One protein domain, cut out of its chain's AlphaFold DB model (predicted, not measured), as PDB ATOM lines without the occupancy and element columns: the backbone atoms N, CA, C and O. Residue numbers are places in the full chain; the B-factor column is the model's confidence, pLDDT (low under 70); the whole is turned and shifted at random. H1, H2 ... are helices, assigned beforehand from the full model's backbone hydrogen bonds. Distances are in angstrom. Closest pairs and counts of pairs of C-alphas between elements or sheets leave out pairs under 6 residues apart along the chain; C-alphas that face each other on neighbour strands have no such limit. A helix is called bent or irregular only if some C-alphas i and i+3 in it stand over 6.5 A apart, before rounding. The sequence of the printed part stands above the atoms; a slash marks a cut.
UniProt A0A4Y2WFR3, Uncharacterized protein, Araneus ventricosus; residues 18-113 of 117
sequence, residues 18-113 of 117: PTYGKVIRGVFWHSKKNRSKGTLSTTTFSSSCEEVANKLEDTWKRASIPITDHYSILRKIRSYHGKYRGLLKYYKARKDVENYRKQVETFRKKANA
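This is residues 18 to 113 of the 117 residues of an uncharacterized protein of Araneus ventricosus (UniProt A0A4Y2WFR3). Long helix H3 lines one side of a flat, all-helix domain; H1 and H2 pack on its residues 70 to 81, and H4 folds back beside its last part to meet H1 at a corner. The 96 printed residues hold four named helices, H1 to H4 in order, and no named strand. The whole is only just loose, close to compact: radius of gyration of the C-alphas 15.3 A, spans 42 by 37 by 17 A.

Start at H3, residues 70 to 94, irregular, with C-alphas 89 and 92 7.6 A apart. H2, residues 45 to 62, touches it with residues 49 to 57 alone, closest C-alphas Ala 53 and Ile 73, 6.3 A, at a steep tilt of 53 degrees. The hub H1, residues 20 to 36, touches H2, closest C-alphas Val 27 and Ser 48, 5.3 A. H4, residues 98 to 111, touches H1 only at their ends, closest C-alphas Gly 21 and Ala 111, 4.5 A. Every O i to N i+4 pair is within hydrogen-bond range in H1, H2 and H4; in H3, 18 of 21.

Find C-alpha 70 at (177.329, 179.857, 149.339); H3 runs 35.9 A from there. H4 ends at (194.499, 169.367, 154.621).

The printed part has no cut and no long link; pLDDT is under 70 at residues 34 to 44 and 67 to 68.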
ATOM      1  N   PRO A  18     192.217 180.387 154.194       84.88
ATOM      2  CA  PRO A  18     192.278 179.239 155.073       84.88
ATOM      3  C   PRO A  18     192.489 177.955 154.280       84.88
ATOM      4  O   PRO A  18     192.018 177.788 153.160       84.88
ATOM      5  N   THR A  19     193.175 177.008 154.907       88.25
ATOM      6  CA  THR A  19     193.345 175.651 154.389       88.25
ATOM      7  C   THR A  19     192.175 174.756 154.793       88.25
ATOM      8  O   THR A  19     191.477 175.044 155.771       88.25
ATOM      9  N   TYR A  20     191.986 173.614 154.122       85.81
ATOM     10  CA  TYR A  20     190.946 172.639 154.502       85.81
ATOM     11  C   TYR A  20     191.029 172.228 155.982       85.81
ATOM     12  O   TYR A  20     190.012 172.098 156.670       85.81
ATOM     13  N   GLY A  21     192.247 172.058 156.505       83.94
ATOM     14  CA  GLY A  21     192.474 171.759 157.915       83.94
ATOM     15  C   GLY A  21     192.025 172.892 158.841       83.94
ATOM     16  O   GLY A  21     191.429 172.626 159.886       83.94
ATOM     17  N   LYS A  22     192.273 174.151 158.462       85.00
ATOM     18  CA  LYS A  22     191.852 175.333 159.233       85.00
ATOM     19  C   LYS A  22     190.337 175.507 159.224       85.00
ATOM     20  O   LYS A  22     189.775 175.753 160.285       85.00
ATOM     21  N   VAL A  23     189.682 175.291 158.085       85.94
ATOM     22  CA  VAL A  23     188.217 175.352 157.957       85.94
ATOM     23  C   VAL A  23     187.540 174.377 158.920       85.94
ATOM     24  O   VAL A  23     186.705 174.778 159.727       85.94
ATOM     25  N   ILE A  24     187.960 173.109 158.926       84.44
ATOM     26  CA  ILE A  24     187.395 172.099 159.834       84.44
ATOM     27  C   ILE A  24     187.657 172.427 161.305       84.44
ATOM     28  O   ILE A  24     186.757 172.299 162.136       84.44
ATOM     29  N   ARG A  25     188.870 172.879 161.644       84.38
ATOM     30  CA  ARG A  25     189.185 173.336 163.007       84.38
ATOM     31  C   ARG A  25     188.307 174.519 163.427       84.38
ATOM     32  O   ARG A  25     187.882 174.547 164.581       84.38
ATOM     33  N   GLY A  26     188.014 175.435 162.505       83.81
ATOM     34  CA  GLY A  26     187.099 176.556 162.705       83.81
ATOM     35  C   GLY A  26     185.681 176.086 163.018       83.81
ATOM     36  O   GLY A  26     185.104 176.512 164.014       83.81
ATOM     37  N   VAL A  27     185.153 175.124 162.256       83.69
ATOM     38  CA  VAL A  27     183.813 174.563 162.514       83.69
ATOM     39  C   VAL A  27     183.735 173.957 163.920       83.69
ATOM     40  O   VAL A  27     182.778 174.198 164.655       83.69
ATOM     41  N   PHE A  28     184.765 173.220 164.347       81.06
ATOM     42  CA  PHE A  28     184.813 172.663 165.702       81.06
ATOM     43  C   PHE A  28     184.949 173.727 166.794       81.06
ATOM     44  O   PHE A  28     184.366 173.573 167.870       81.06
ATOM     45  N   TRP A  29     185.700 174.799 166.534       81.19
ATOM     46  CA  TRP A  29     185.824 175.937 167.442       81.19
ATOM     47  C   TRP A  29     184.471 176.618 167.669       81.19
ATOM     48  O   TRP A  29     184.042 176.763 168.815       81.19
ATOM     49  N   HIS A  30     183.768 176.949 166.585       77.44
ATOM     50  CA  HIS A  30     182.440 177.561 166.630       77.44
ATOM     51  C   HIS A  30     181.408 176.643 167.292       77.44
ATOM     52  O   HIS A  30     180.679 177.075 168.183       77.44
ATOM     53  N   SER A  31     181.430 175.345 166.982       77.62
ATOM     54  CA  SER A  31     180.555 174.368 167.639       77.62
ATOM     55  C   SER A  31     180.790 174.297 169.153       77.62
ATOM     56  O   SER A  31     179.834 174.248 169.929       77.62
ATOM     57  N   LYS A  32     182.051 174.350 169.610       74.56
ATOM     58  CA  LYS A  32     182.380 174.390 171.045       74.56
ATOM     59  C   LYS A  32     181.890 175.686 171.694       74.56
ATOM     60  O   LYS A  32     181.269 175.618 172.750       74.56
ATOM     61  N   LYS A  33     182.164 176.834 171.067       72.94
ATOM     62  CA  LYS A  33     181.772 178.161 171.559       72.94
ATOM     63  C   LYS A  33     180.254 178.270 171.730       72.94
ATOM     64  O   LYS A  33     179.794 178.784 172.747       72.94
ATOM     65  N   ASN A  34     179.495 177.736 170.778       68.12
ATOM     66  CA  ASN A  34     178.035 177.775 170.808       68.12
ATOM     67  C   ASN A  34     177.467 176.825 171.877       68.12
ATOM     68  O   ASN A  34     176.557 177.209 172.604       68.12
ATOM     69  N   ARG A  35     178.085 175.652 172.095       66.88
ATOM     70  CA  ARG A  35     177.725 174.758 173.216       66.88
ATOM     71  C   ARG A  35     177.980 175.372 174.593       66.88
ATOM     72  O   ARG A  35     177.186 175.166 175.500       66.88
ATOM     73  N   SER A  36     179.072 176.120 174.764       63.19
ATOM     74  CA  SER A  36     179.393 176.764 176.049       63.19
ATOM     75  C   SER A  36     178.483 177.941 176.405       63.19
ATOM     76  O   SER A  36     178.465 178.351 177.557       63.19
ATOM     77  N   LYS A  37     177.733 178.492 175.442       63.12
ATOM     78  CA  LYS A  37     176.837 179.638 175.656       63.12
ATOM     79  C   LYS A  37     175.421 179.255 176.109       63.12
ATOM     80  O   LYS A  37     174.585 180.139 176.249       63.12
ATOM     81  N   GLY A  38     175.137 177.969 176.330       54.22
ATOM     82  CA  GLY A  38     173.846 177.518 176.866       54.22
ATOM     83  C   GLY A  38     172.644 177.719 175.933       54.22
ATOM     84  O   GLY A  38     171.510 177.549 176.366       54.22
ATOM     85  N   THR A  39     172.855 178.063 174.657       52.75
ATOM     86  CA  THR A  39     171.768 178.200 173.680       52.75
ATOM     87  C   THR A  39     171.232 176.809 173.326       52.75
ATOM     88  O   THR A  39     171.798 176.083 172.508       52.75
ATOM     89  N   LEU A  40     170.161 176.416 174.017       49.53
ATOM     90  CA  LEU A  40     169.576 175.075 173.977       49.53
ATOM     91  C   LEU A  40     168.825 174.765 172.669       49.53
ATOM     92  O   LEU A  40     168.541 173.603 172.397       49.53
ATOM     93  N   SER A  41     168.526 175.754 171.825       43.25
ATOM     94  CA  SER A  41     167.830 175.517 170.560       43.25
ATOM     95  C   SER A  41     168.823 175.434 169.396       43.25
ATOM     96  O   SER A  41     169.460 176.403 168.994       43.25
ATOM     97  N   THR A  42     168.957 174.232 168.833       42.44
ATOM     98  CA  THR A  42     169.449 174.031 167.456       42.44
ATOM     99  C   THR A  42     170.943 174.311 167.210       42.44
ATOM    100  O   THR A  42     171.329 174.779 166.139       42.44
ATOM    101  N   THR A  43     171.830 173.964 168.156       51.47
ATOM    102  CA  THR A  43     173.300 174.005 167.960       51.47
ATOM    103  C   THR A  43     173.766 172.861 167.046       51.47
ATOM    104  O   THR A  43     174.452 171.918 167.454       51.47
ATOM    105  N   THR A  44     173.344 172.904 165.788       65.88
ATOM    106  CA  THR A  44     173.650 171.886 164.790       65.88
ATOM    107  C   THR A  44     175.020 172.182 164.187       65.88
ATOM    108  O   THR A  44     175.405 173.335 164.001       65.88
ATOM    109  N   PHE A  45     175.768 171.138 163.830       72.56
ATOM    110  CA  PHE A  45     176.988 171.250 163.018       72.56
ATOM    111  C   PHE A  45     176.794 172.169 161.792       72.56
ATOM    112  O   PHE A  45     177.717 172.877 161.401       72.56
ATOM    113  N   SER A  46     175.575 172.204 161.244       78.00
ATOM    114  CA  SER A  46     175.130 173.120 160.193       78.00
ATOM    115  C   SER A  46     175.336 174.600 160.528       78.00
ATOM    116  O   SER A  46     175.972 175.280 159.735       78.00
ATOM    117  N   SER A  47     174.905 175.088 161.695       80.75
ATOM    118  CA  SER A  47     175.046 176.506 162.067       80.75
ATOM    119  C   SER A  47     176.520 176.905 162.202       80.75
ATOM    120  O   SER A  47     176.937 177.971 161.766       80.75
ATOM    121  N   SER A  48     177.357 176.002 162.725       83.19
ATOM    122  CA  SER A  48     178.810 176.219 162.760       83.19
ATOM    123  C   SER A  48     179.452 176.191 161.369       83.19
ATOM    124  O   SER A  48     180.470 176.848 161.162       83.19
ATOM    125  N   CYS A  49     178.890 175.437 160.419       84.75
ATOM    126  CA  CYS A  49     179.331 175.476 159.024       84.75
ATOM    127  C   CYS A  49     178.937 176.789 158.352       84.75
ATOM    128  O   CYS A  49     179.742 177.309 157.592       84.75
ATOM    129  N   GLU A  50     177.754 177.328 158.646       87.62
ATOM    130  CA  GLU A  50     177.306 178.627 158.131       87.62
ATOM    131  C   GLU A  50     178.171 179.777 158.643       87.62
ATOM    132  O   GLU A  50     178.664 180.565 157.843       87.62
ATOM    133  N   GLU A  51     178.470 179.828 159.944       86.25
ATOM    134  CA  GLU A  51     179.381 180.846 160.488       86.25
ATOM    135  C   GLU A  51     180.765 180.804 159.818       86.25
ATOM    136  O   GLU A  51     181.377 181.841 159.554       86.25
ATOM    137  N   VAL A  52     181.263 179.601 159.523       86.56
ATOM    138  CA  VAL A  52     182.537 179.414 158.823       86.56
ATOM    139  C   VAL A  52     182.430 179.775 157.341       86.56
ATOM    140  O   VAL A  52     183.345 180.410 156.822       86.56
ATOM    141  N   ALA A  53     181.334 179.421 156.669       88.19
ATOM    142  CA  ALA A  53     181.090 179.771 155.273       88.19
ATOM    143  C   ALA A  53     181.000 181.291 155.082       88.19
ATOM    144  O   ALA A  53     181.685 181.826 154.219       88.19
ATOM    145  N   ASN A  54     180.286 181.999 155.959       88.56
ATOM    146  CA  ASN A  54     180.215 183.463 155.938       88.56
ATOM    147  C   ASN A  54     181.606 184.102 156.081       88.56
ATOM    148  O   ASN A  54     181.971 185.007 155.334       88.56
ATOM    149  N   LYS A  55     182.445 183.579 156.988       86.88
ATOM    150  CA  LYS A  55     183.835 184.043 157.134       86.88
ATOM    151  C   LYS A  55     184.689 183.772 155.895       86.88
ATOM    152  O   LYS A  55     185.575 184.574 155.588       86.88
ATOM    153  N   LEU A  56     184.473 182.641 155.223       86.00
ATOM    154  CA  LEU A  56     185.168 182.299 153.981       86.00
ATOM    155  C   LEU A  56     184.794 183.267 152.867       86.00
ATOM    156  O   LEU A  56     185.688 183.833 152.247       86.00
ATOM    157  N   GLU A  57     183.501 183.523 152.687       87.19
ATOM    158  CA  GLU A  57     183.020 184.489 151.703       87.19
ATOM    159  C   GLU A  57     183.585 185.878 151.933       87.19
ATOM    160  O   GLU A  57     184.101 186.482 151.001       87.19
ATOM    161  N   ASP A  58     183.548 186.376 153.168       86.56
ATOM    162  CA  ASP A  58     184.115 187.685 153.488       86.56
ATOM    163  C   ASP A  58     185.616 187.743 153.195       86.56
ATOM    164  O   ASP A  58     186.140 188.779 152.789       86.56
ATOM    165  N   THR A  59     186.327 186.634 153.401       85.00
ATOM    166  CA  THR A  59     187.762 186.547 153.110       85.00
ATOM    167  C   THR A  59     188.021 186.551 151.606       85.00
ATOM    168  O   THR A  59     188.914 187.261 151.153       85.00
ATOM    169  N   TRP A  60     187.218 185.830 150.823       86.06
ATOM    170  CA  TRP A  60     187.313 185.821 149.363       86.06
ATOM    171  C   TRP A  60     186.897 187.151 148.737       86.06
ATOM    172  O   TRP A  60     187.614 187.644 147.872       86.06
ATOM    173  N   LYS A  61     185.836 187.793 149.247       84.44
ATOM    174  CA  LYS A  61     185.435 189.166 148.885       84.44
ATOM    175  C   LYS A  61     186.593 190.141 149.071       84.44
ATOM    176  O   LYS A  61     186.925 190.881 148.152       84.44
ATOM    177  N   ARG A  62     187.238 190.113 150.245       84.12
ATOM    178  CA  ARG A  62     188.403 190.964 150.550       84.12
ATOM    179  C   ARG A  62     189.610 190.669 149.663       84.12
ATOM    180  O   ARG A  62     190.369 191.580 149.367       84.12
ATOM    181  N   ALA A  63     189.794 189.412 149.273       82.81
ATOM    182  CA  ALA A  63     190.879 188.984 148.397       82.81
ATOM    183  C   ALA A  63     190.555 189.144 146.900       82.81
ATOM    184  O   ALA A  63     191.349 188.713 146.068       82.81
ATOM    185  N   SER A  64     189.396 189.720 146.553       83.88
ATOM    186  CA  SER A  64     188.906 189.847 145.173       83.88
ATOM    187  C   SER A  64     188.851 188.514 144.413       83.88
ATOM    188  O   SER A  64     189.001 188.474 143.194       83.88
ATOM    189  N   ILE A  65     188.620 187.412 145.131       81.75
ATOM    190  CA  ILE A  65     188.465 186.079 144.550       81.75
ATOM    191  C   ILE A  65     186.989 185.889 144.186       81.75
ATOM    192  O   ILE A  65     186.125 186.143 145.035       81.75
ATOM    193  N   PRO A  66     186.674 185.428 142.962       77.75
ATOM    194  CA  PRO A  66     185.304 185.124 142.581       77.75
ATOM    195  C   PRO A  66     184.720 184.076 143.530       77.75
ATOM    196  O   PRO A  66     185.256 182.986 143.722       77.75
ATOM    197  N   ILE A  67     183.613 184.443 144.161       69.00
ATOM    198  CA  ILE A  67     182.975 183.627 145.184       69.00
ATOM    199  C   ILE A  67     182.229 182.502 144.476       69.00
ATOM    200  O   ILE A  67     181.351 182.751 143.651       69.00
ATOM    201  N   THR A  68     182.554 181.253 144.808       69.44
ATOM    202  CA  THR A  68     181.649 180.146 144.483       69.44
ATOM    203  C   THR A  68     180.398 180.284 145.349       69.44
ATOM    204  O   THR A  68     180.527 180.588 146.530       69.44
ATOM    205  N   ASP A  69     179.214 180.016 144.796       83.81
ATOM    206  CA  ASP A  69     177.928 180.044 145.507       83.81
ATOM    207  C   ASP A  69     177.997 179.505 146.961       83.81
ATOM    208  O   ASP A  69     178.625 178.469 147.220       83.81
ATOM    209  N   HIS A  70     177.328 180.185 147.903       86.62
ATOM    210  CA  HIS A  70     177.329 179.857 149.339       86.62
ATOM    211  C   HIS A  70     177.043 178.372 149.609       86.62
ATOM    212  O   HIS A  70     177.703 177.712 150.424       86.62
ATOM    213  N   TYR A  71     176.085 177.797 148.877       86.25
ATOM    214  CA  TYR A  71     175.720 176.393 149.002       86.25
ATOM    215  C   TYR A  71     176.872 175.469 148.596       86.25
ATOM    216  O   TYR A  71     177.104 174.431 149.225       86.25
ATOM    217  N   SER A  72     177.646 175.853 147.582       86.25
ATOM    218  CA  SER A  72     178.829 175.105 147.153       86.25
ATOM    219  C   SER A  72     179.918 175.096 148.223       86.25
ATOM    220  O   SER A  72     180.512 174.039 148.464       86.25
ATOM    221  N   ILE A  73     180.138 176.219 148.917       86.44
ATOM    222  CA  ILE A  73     181.063 176.312 150.059       86.44
ATOM    223  C   ILE A  73     180.623 175.341 151.158       86.44
ATOM    224  O   ILE A  73     181.394 174.472 151.578       86.44
ATOM    225  N   LEU A  74     179.356 175.412 151.572       88.50
ATOM    226  CA  LEU A  74     178.793 174.521 152.587       88.50
ATOM    227  C   LEU A  74     178.902 173.045 152.189       88.50
ATOM    228  O   LEU A  74     179.277 172.203 153.013       88.50
ATOM    229  N   ARG A  75     178.617 172.710 150.927       88.50
ATOM    230  CA  ARG A  75     178.739 171.347 150.397       88.50
ATOM    231  C   ARG A  75     180.180 170.844 150.483       88.50
ATOM    232  O   ARG A  75     180.396 169.713 150.927       88.50
ATOM    233  N   LYS A  76     181.165 171.677 150.126       87.69
ATOM    234  CA  LYS A  76     182.601 171.360 150.238       87.69
ATOM    235  C   LYS A  76     183.006 171.124 151.699       87.69
ATOM    236  O   LYS A  76     183.619 170.095 151.997       87.69
ATOM    237  N   ILE A  77     182.584 171.993 152.626       88.56
ATOM    238  CA  ILE A  77     182.837 171.837 154.073       88.56
ATOM    239  C   ILE A  77     182.258 170.513 154.586       88.56
ATOM    240  O   ILE A  77     182.963 169.726 155.222       88.56
ATOM    241  N   ARG A  78     180.981 170.238 154.290       88.88
ATOM    242  CA  ARG A  78     180.278 169.024 154.738       88.88
ATOM    243  C   ARG A  78     180.910 167.756 154.170       88.88
ATOM    244  O   ARG A  78     181.128 166.802 154.916       88.88
ATOM    245  N   SER A  79     181.257 167.755 152.883       89.38
ATOM    246  CA  SER A  79     181.939 166.636 152.222       89.38
ATOM    247  C   SER A  79     183.291 166.342 152.874       89.38
ATOM    248  O   SER A  79     183.590 165.200 153.240       89.38
ATOM    249  N   TYR A  80     184.094 167.381 153.108       87.50
ATOM    250  CA  TYR A  80     185.401 167.228 153.736       87.50
ATOM    251  C   TYR A  80     185.295 166.782 155.206       87.50
ATOM    252  O   TYR A  80     186.044 165.908 155.652       87.50
ATOM    253  N   HIS A  81     184.303 167.285 155.944       87.19
ATOM    254  CA  HIS A  81     183.985 166.792 157.284       87.19
ATOM    255  C   HIS A  81     183.549 165.317 157.279       87.19
ATOM    256  O   HIS A  81     183.937 164.558 158.168       87.19
ATOM    257  N   GLY A  82     182.799 164.876 156.265       87.19
ATOM    258  CA  GLY A  82     182.445 163.468 156.067       87.19
ATOM    259  C   GLY A  82     183.678 162.571 155.937       87.19
ATOM    260  O   GLY A  82     183.784 161.567 156.644       87.19
ATOM    261  N   LYS A  83     184.661 162.982 155.122       87.06
ATOM    262  CA  LYS A  83     185.956 162.285 154.986       87.06
ATOM    263  C   LYS A  83     186.703 162.212 156.321       87.06
ATOM    264  O   LYS A  83     187.166 161.142 156.715       87.06
ATOM    265  N   TYR A  84     186.751 163.324 157.057       86.69
ATOM    266  CA  TYR A  84     187.327 163.366 158.403       86.69
ATOM    267  C   TYR A  84     186.628 162.390 159.364       86.69
ATOM    268  O   TYR A  84     187.298 161.639 160.072       86.69
ATOM    269  N   ARG A  85     185.288 162.357 159.378       84.75
ATOM    270  CA  ARG A  85     184.506 161.461 160.246       84.75
ATOM    271  C   ARG A  85     184.735 159.991 159.894       84.75
ATOM    272  O   ARG A  85     184.843 159.166 160.801       84.75
ATOM    273  N   GLY A  86     184.841 159.677 158.603       86.38
ATOM    274  CA  GLY A  86     185.179 158.340 158.115       86.38
ATOM    275  C   GLY A  86     186.526 157.861 158.655       86.38
ATOM    276  O   GLY A  86     186.611 156.757 159.189       86.38
ATOM    277  N   LEU A  87     187.548 158.721 158.620       85.75
ATOM    278  CA  LEU A  87     188.843 158.421 159.235       85.75
ATOM    279  C   LEU A  87     188.713 158.266 160.751       85.75
ATOM    280  O   LEU A  87     189.165 157.264 161.302       85.75
ATOM    281  N   LEU A  88     188.046 159.204 161.424       85.19
ATOM    282  CA  LEU A  88     187.895 159.201 162.878       85.19
ATOM    283  C   LEU A  88     187.226 157.923 163.409       85.19
ATOM    284  O   LEU A  88     187.620 157.433 164.467       85.19
ATOM    285  N   LYS A  89     186.258 157.361 162.670       84.50
ATOM    286  CA  LYS A  89     185.530 156.133 163.041       84.50
ATOM    287  C   LYS A  89     186.469 154.969 163.367       84.50
ATOM    288  O   LYS A  89     186.228 154.246 164.327       84.50
ATOM    289  N   TYR A  90     187.545 154.811 162.600       82.94
ATOM    290  CA  TYR A  90     188.497 153.706 162.758       82.94
ATOM    291  C   TYR A  90     189.757 154.097 163.536       82.94
ATOM    292  O   TYR A  90     190.597 153.241 163.803       82.94
ATOM    293  N   TYR A  91     189.882 155.366 163.936       83.75
ATOM    294  CA  TYR A  91     191.107 155.910 164.519       83.75
ATOM    295  C   TYR A  91     191.544 155.168 165.778       83.75
ATOM    296  O   TYR A  91     192.686 154.738 165.869       83.75
ATOM    297  N   LYS A  92     190.633 154.949 166.733       81.31
ATOM    298  CA  LYS A  92     190.981 154.272 167.994       81.31
ATOM    299  C   LYS A  92     191.463 152.832 167.787       81.31
ATOM    300  O   LYS A  92     192.359 152.404 168.498       81.31
ATOM    301  N   ALA A  93     190.875 152.120 166.826       85.19
ATOM    302  CA  ALA A  93     191.144 150.703 166.593       85.19
ATOM    303  C   ALA A  93     192.325 150.449 165.646       85.19
ATOM    304  O   ALA A  93     192.924 149.383 165.696       85.19
ATOM    305  N   ARG A  94     192.638 151.393 164.747       86.56
ATOM    306  CA  ARG A  94     193.616 151.189 163.665       86.56
ATOM    307  C   ARG A  94     194.768 152.192 163.659       86.56
ATOM    308  O   ARG A  94     195.566 152.149 162.732       86.56
ATOM    309  N   LYS A  95     194.884 153.079 164.658       80.00
ATOM    310  CA  LYS A  95     195.933 154.124 164.717       80.00
ATOM    311  C   LYS A  95     197.359 153.592 164.509       80.00
ATOM    312  O   LYS A  95     198.157 154.293 163.896       80.00
ATOM    313  N   ASP A  96     197.640 152.371 164.963       83.56
ATOM    314  CA  ASP A  96     198.973 151.757 164.907       83.56
ATOM    315  C   ASP A  96     199.175 150.890 163.647       83.56
ATOM    316  O   ASP A  96     200.282 150.442 163.362       83.56
ATOM    317  N   VAL A  97     198.123 150.685 162.842       90.75
ATOM    318  CA  VAL A  97     198.206 149.952 161.572       90.75
ATOM    319  C   VAL A  97     198.875 150.841 160.531       90.75
ATOM    320  O   VAL A  97     198.375 151.921 160.208       90.75
ATOM    321  N   GLU A  98     199.975 150.372 159.942       88.81
ATOM    322  CA  GLU A  98     200.806 151.189 159.052       88.81
ATOM    323  C   GLU A  98     200.023 151.784 157.869       88.81
ATOM    324  O   GLU A  98     200.138 152.979 157.581       88.81
ATOM    325  N   ASN A  99     199.180 150.985 157.209       88.69
ATOM    326  CA  ASN A  99     198.375 151.459 156.082       88.69
ATOM    327  C   ASN A  99     197.393 152.569 156.510       88.69
ATOM    328  O   ASN A  99     197.222 153.574 155.822       88.69
ATOM    329  N   TYR A 100     196.798 152.437 157.698       87.62
ATOM    330  CA  TYR A 100     195.919 153.464 158.251       87.62
ATOM    331  C   TYR A 100     196.702 154.731 158.631       87.62
ATOM    332  O   TYR A 100     196.262 155.838 158.321       87.62
ATOM    333  N   ARG A 101     197.905 154.592 159.205       86.75
ATOM    334  CA  ARG A 101     198.805 155.721 159.481       86.75
ATOM    335  C   ARG A 101     199.143 156.498 158.201       86.75
ATOM    336  O   ARG A 101     198.997 157.719 158.186       86.75
ATOM    337  N   LYS A 102     199.496 155.800 157.111       89.31
ATOM    338  CA  LYS A 102     199.762 156.402 155.786       89.31
ATOM    339  C   LYS A 102     198.538 157.143 155.234       89.31
ATOM    340  O   LYS A 102     198.672 158.250 154.705       89.31
ATOM    341  N   GLN A 103     197.334 156.593 155.404       87.19
ATOM    342  CA  GLN A 103     196.090 157.267 155.006       87.19
ATOM    343  C   GLN A 103     195.833 158.548 155.810       87.19
ATOM    344  O   GLN A 103     195.510 159.585 155.228       87.19
ATOM    345  N   VAL A 104     196.014 158.506 157.134       86.44
ATOM    346  CA  VAL A 104     195.861 159.682 158.007       86.44
ATOM    347  C   VAL A 104     196.893 160.759 157.668       86.44
ATOM    348  O   VAL A 104     196.552 161.941 157.619       86.44
ATOM    349  N   GLU A 105     198.137 160.376 157.384       87.19
ATOM    350  CA  GLU A 105     199.190 161.314 156.994       87.19
ATOM    351  C   GLU A 105     198.914 161.952 155.627       87.19
ATOM    352  O   GLU A 105     199.022 163.169 155.473       87.19
ATOM    353  N   THR A 106     198.460 161.165 154.649       88.44
ATOM    354  CA  THR A 106     198.043 161.675 153.333       88.44
ATOM    355  C   THR A 106     196.885 162.662 153.478       88.44
ATOM    356  O   THR A 106     196.888 163.733 152.868       88.44
ATOM    357  N   PHE A 107     195.907 162.345 154.328       87.81
ATOM    358  CA  PHE A 107     194.806 163.254 154.626       87.81
ATOM    359  C   PHE A 107     195.291 164.544 155.302       87.81
ATOM    360  O   PHE A 107     194.845 165.626 154.927       87.81
ATOM    361  N   ARG A 108     196.257 164.464 156.231       86.50
ATOM    362  CA  ARG A 108     196.906 165.646 156.825       86.50
ATOM    363  C   ARG A 108     197.616 166.508 155.785       86.50
ATOM    364  O   ARG A 108     197.444 167.720 155.815       86.50
ATOM    365  N   LYS A 109     198.366 165.904 154.860       87.00
ATOM    366  CA  LYS A 109     199.052 166.631 153.781       87.00
ATOM    367  C   LYS A 109     198.052 167.358 152.884       87.00
ATOM    368  O   LYS A 109     198.200 168.553 152.656       87.00
ATOM    369  N   LYS A 110     196.975 166.680 152.471       86.06
ATOM    370  CA  LYS A 110     195.883 167.299 151.698       86.06
ATOM    371  C   LYS A 110     195.187 168.428 152.462       86.06
ATOM    372  O   LYS A 110     194.779 169.411 151.858       86.06
ATOM    373  N   ALA A 111     195.098 168.330 153.787       86.25
ATOM    374  CA  ALA A 111     194.499 169.367 154.621       86.25
ATOM    375  C   ALA A 111     195.285 170.688 154.650       86.25
ATOM    376  O   ALA A 111     194.718 171.701 155.062       86.25
ATOM    377  N   ASN A 112     196.563 170.678 154.259       84.94
ATOM    378  CA  ASN A 112     197.398 171.878 154.176       84.94
ATOM    379  C   ASN A 112     197.182 172.665 152.876       84.94
ATOM    380  O   ASN A 112     197.660 173.790 152.781       84.94
ATOM    381  N   ALA A 113     196.455 172.109 151.902       86.31
ATOM    382  CA  ALA A 113     196.059 172.850 150.712       86.31
ATOM    383  C   ALA A 113     195.057 173.961 151.066       86.31
ATOM    384  O   ALA A 113     194.248 173.812 151.994       86.31
TER     385      ALA A 113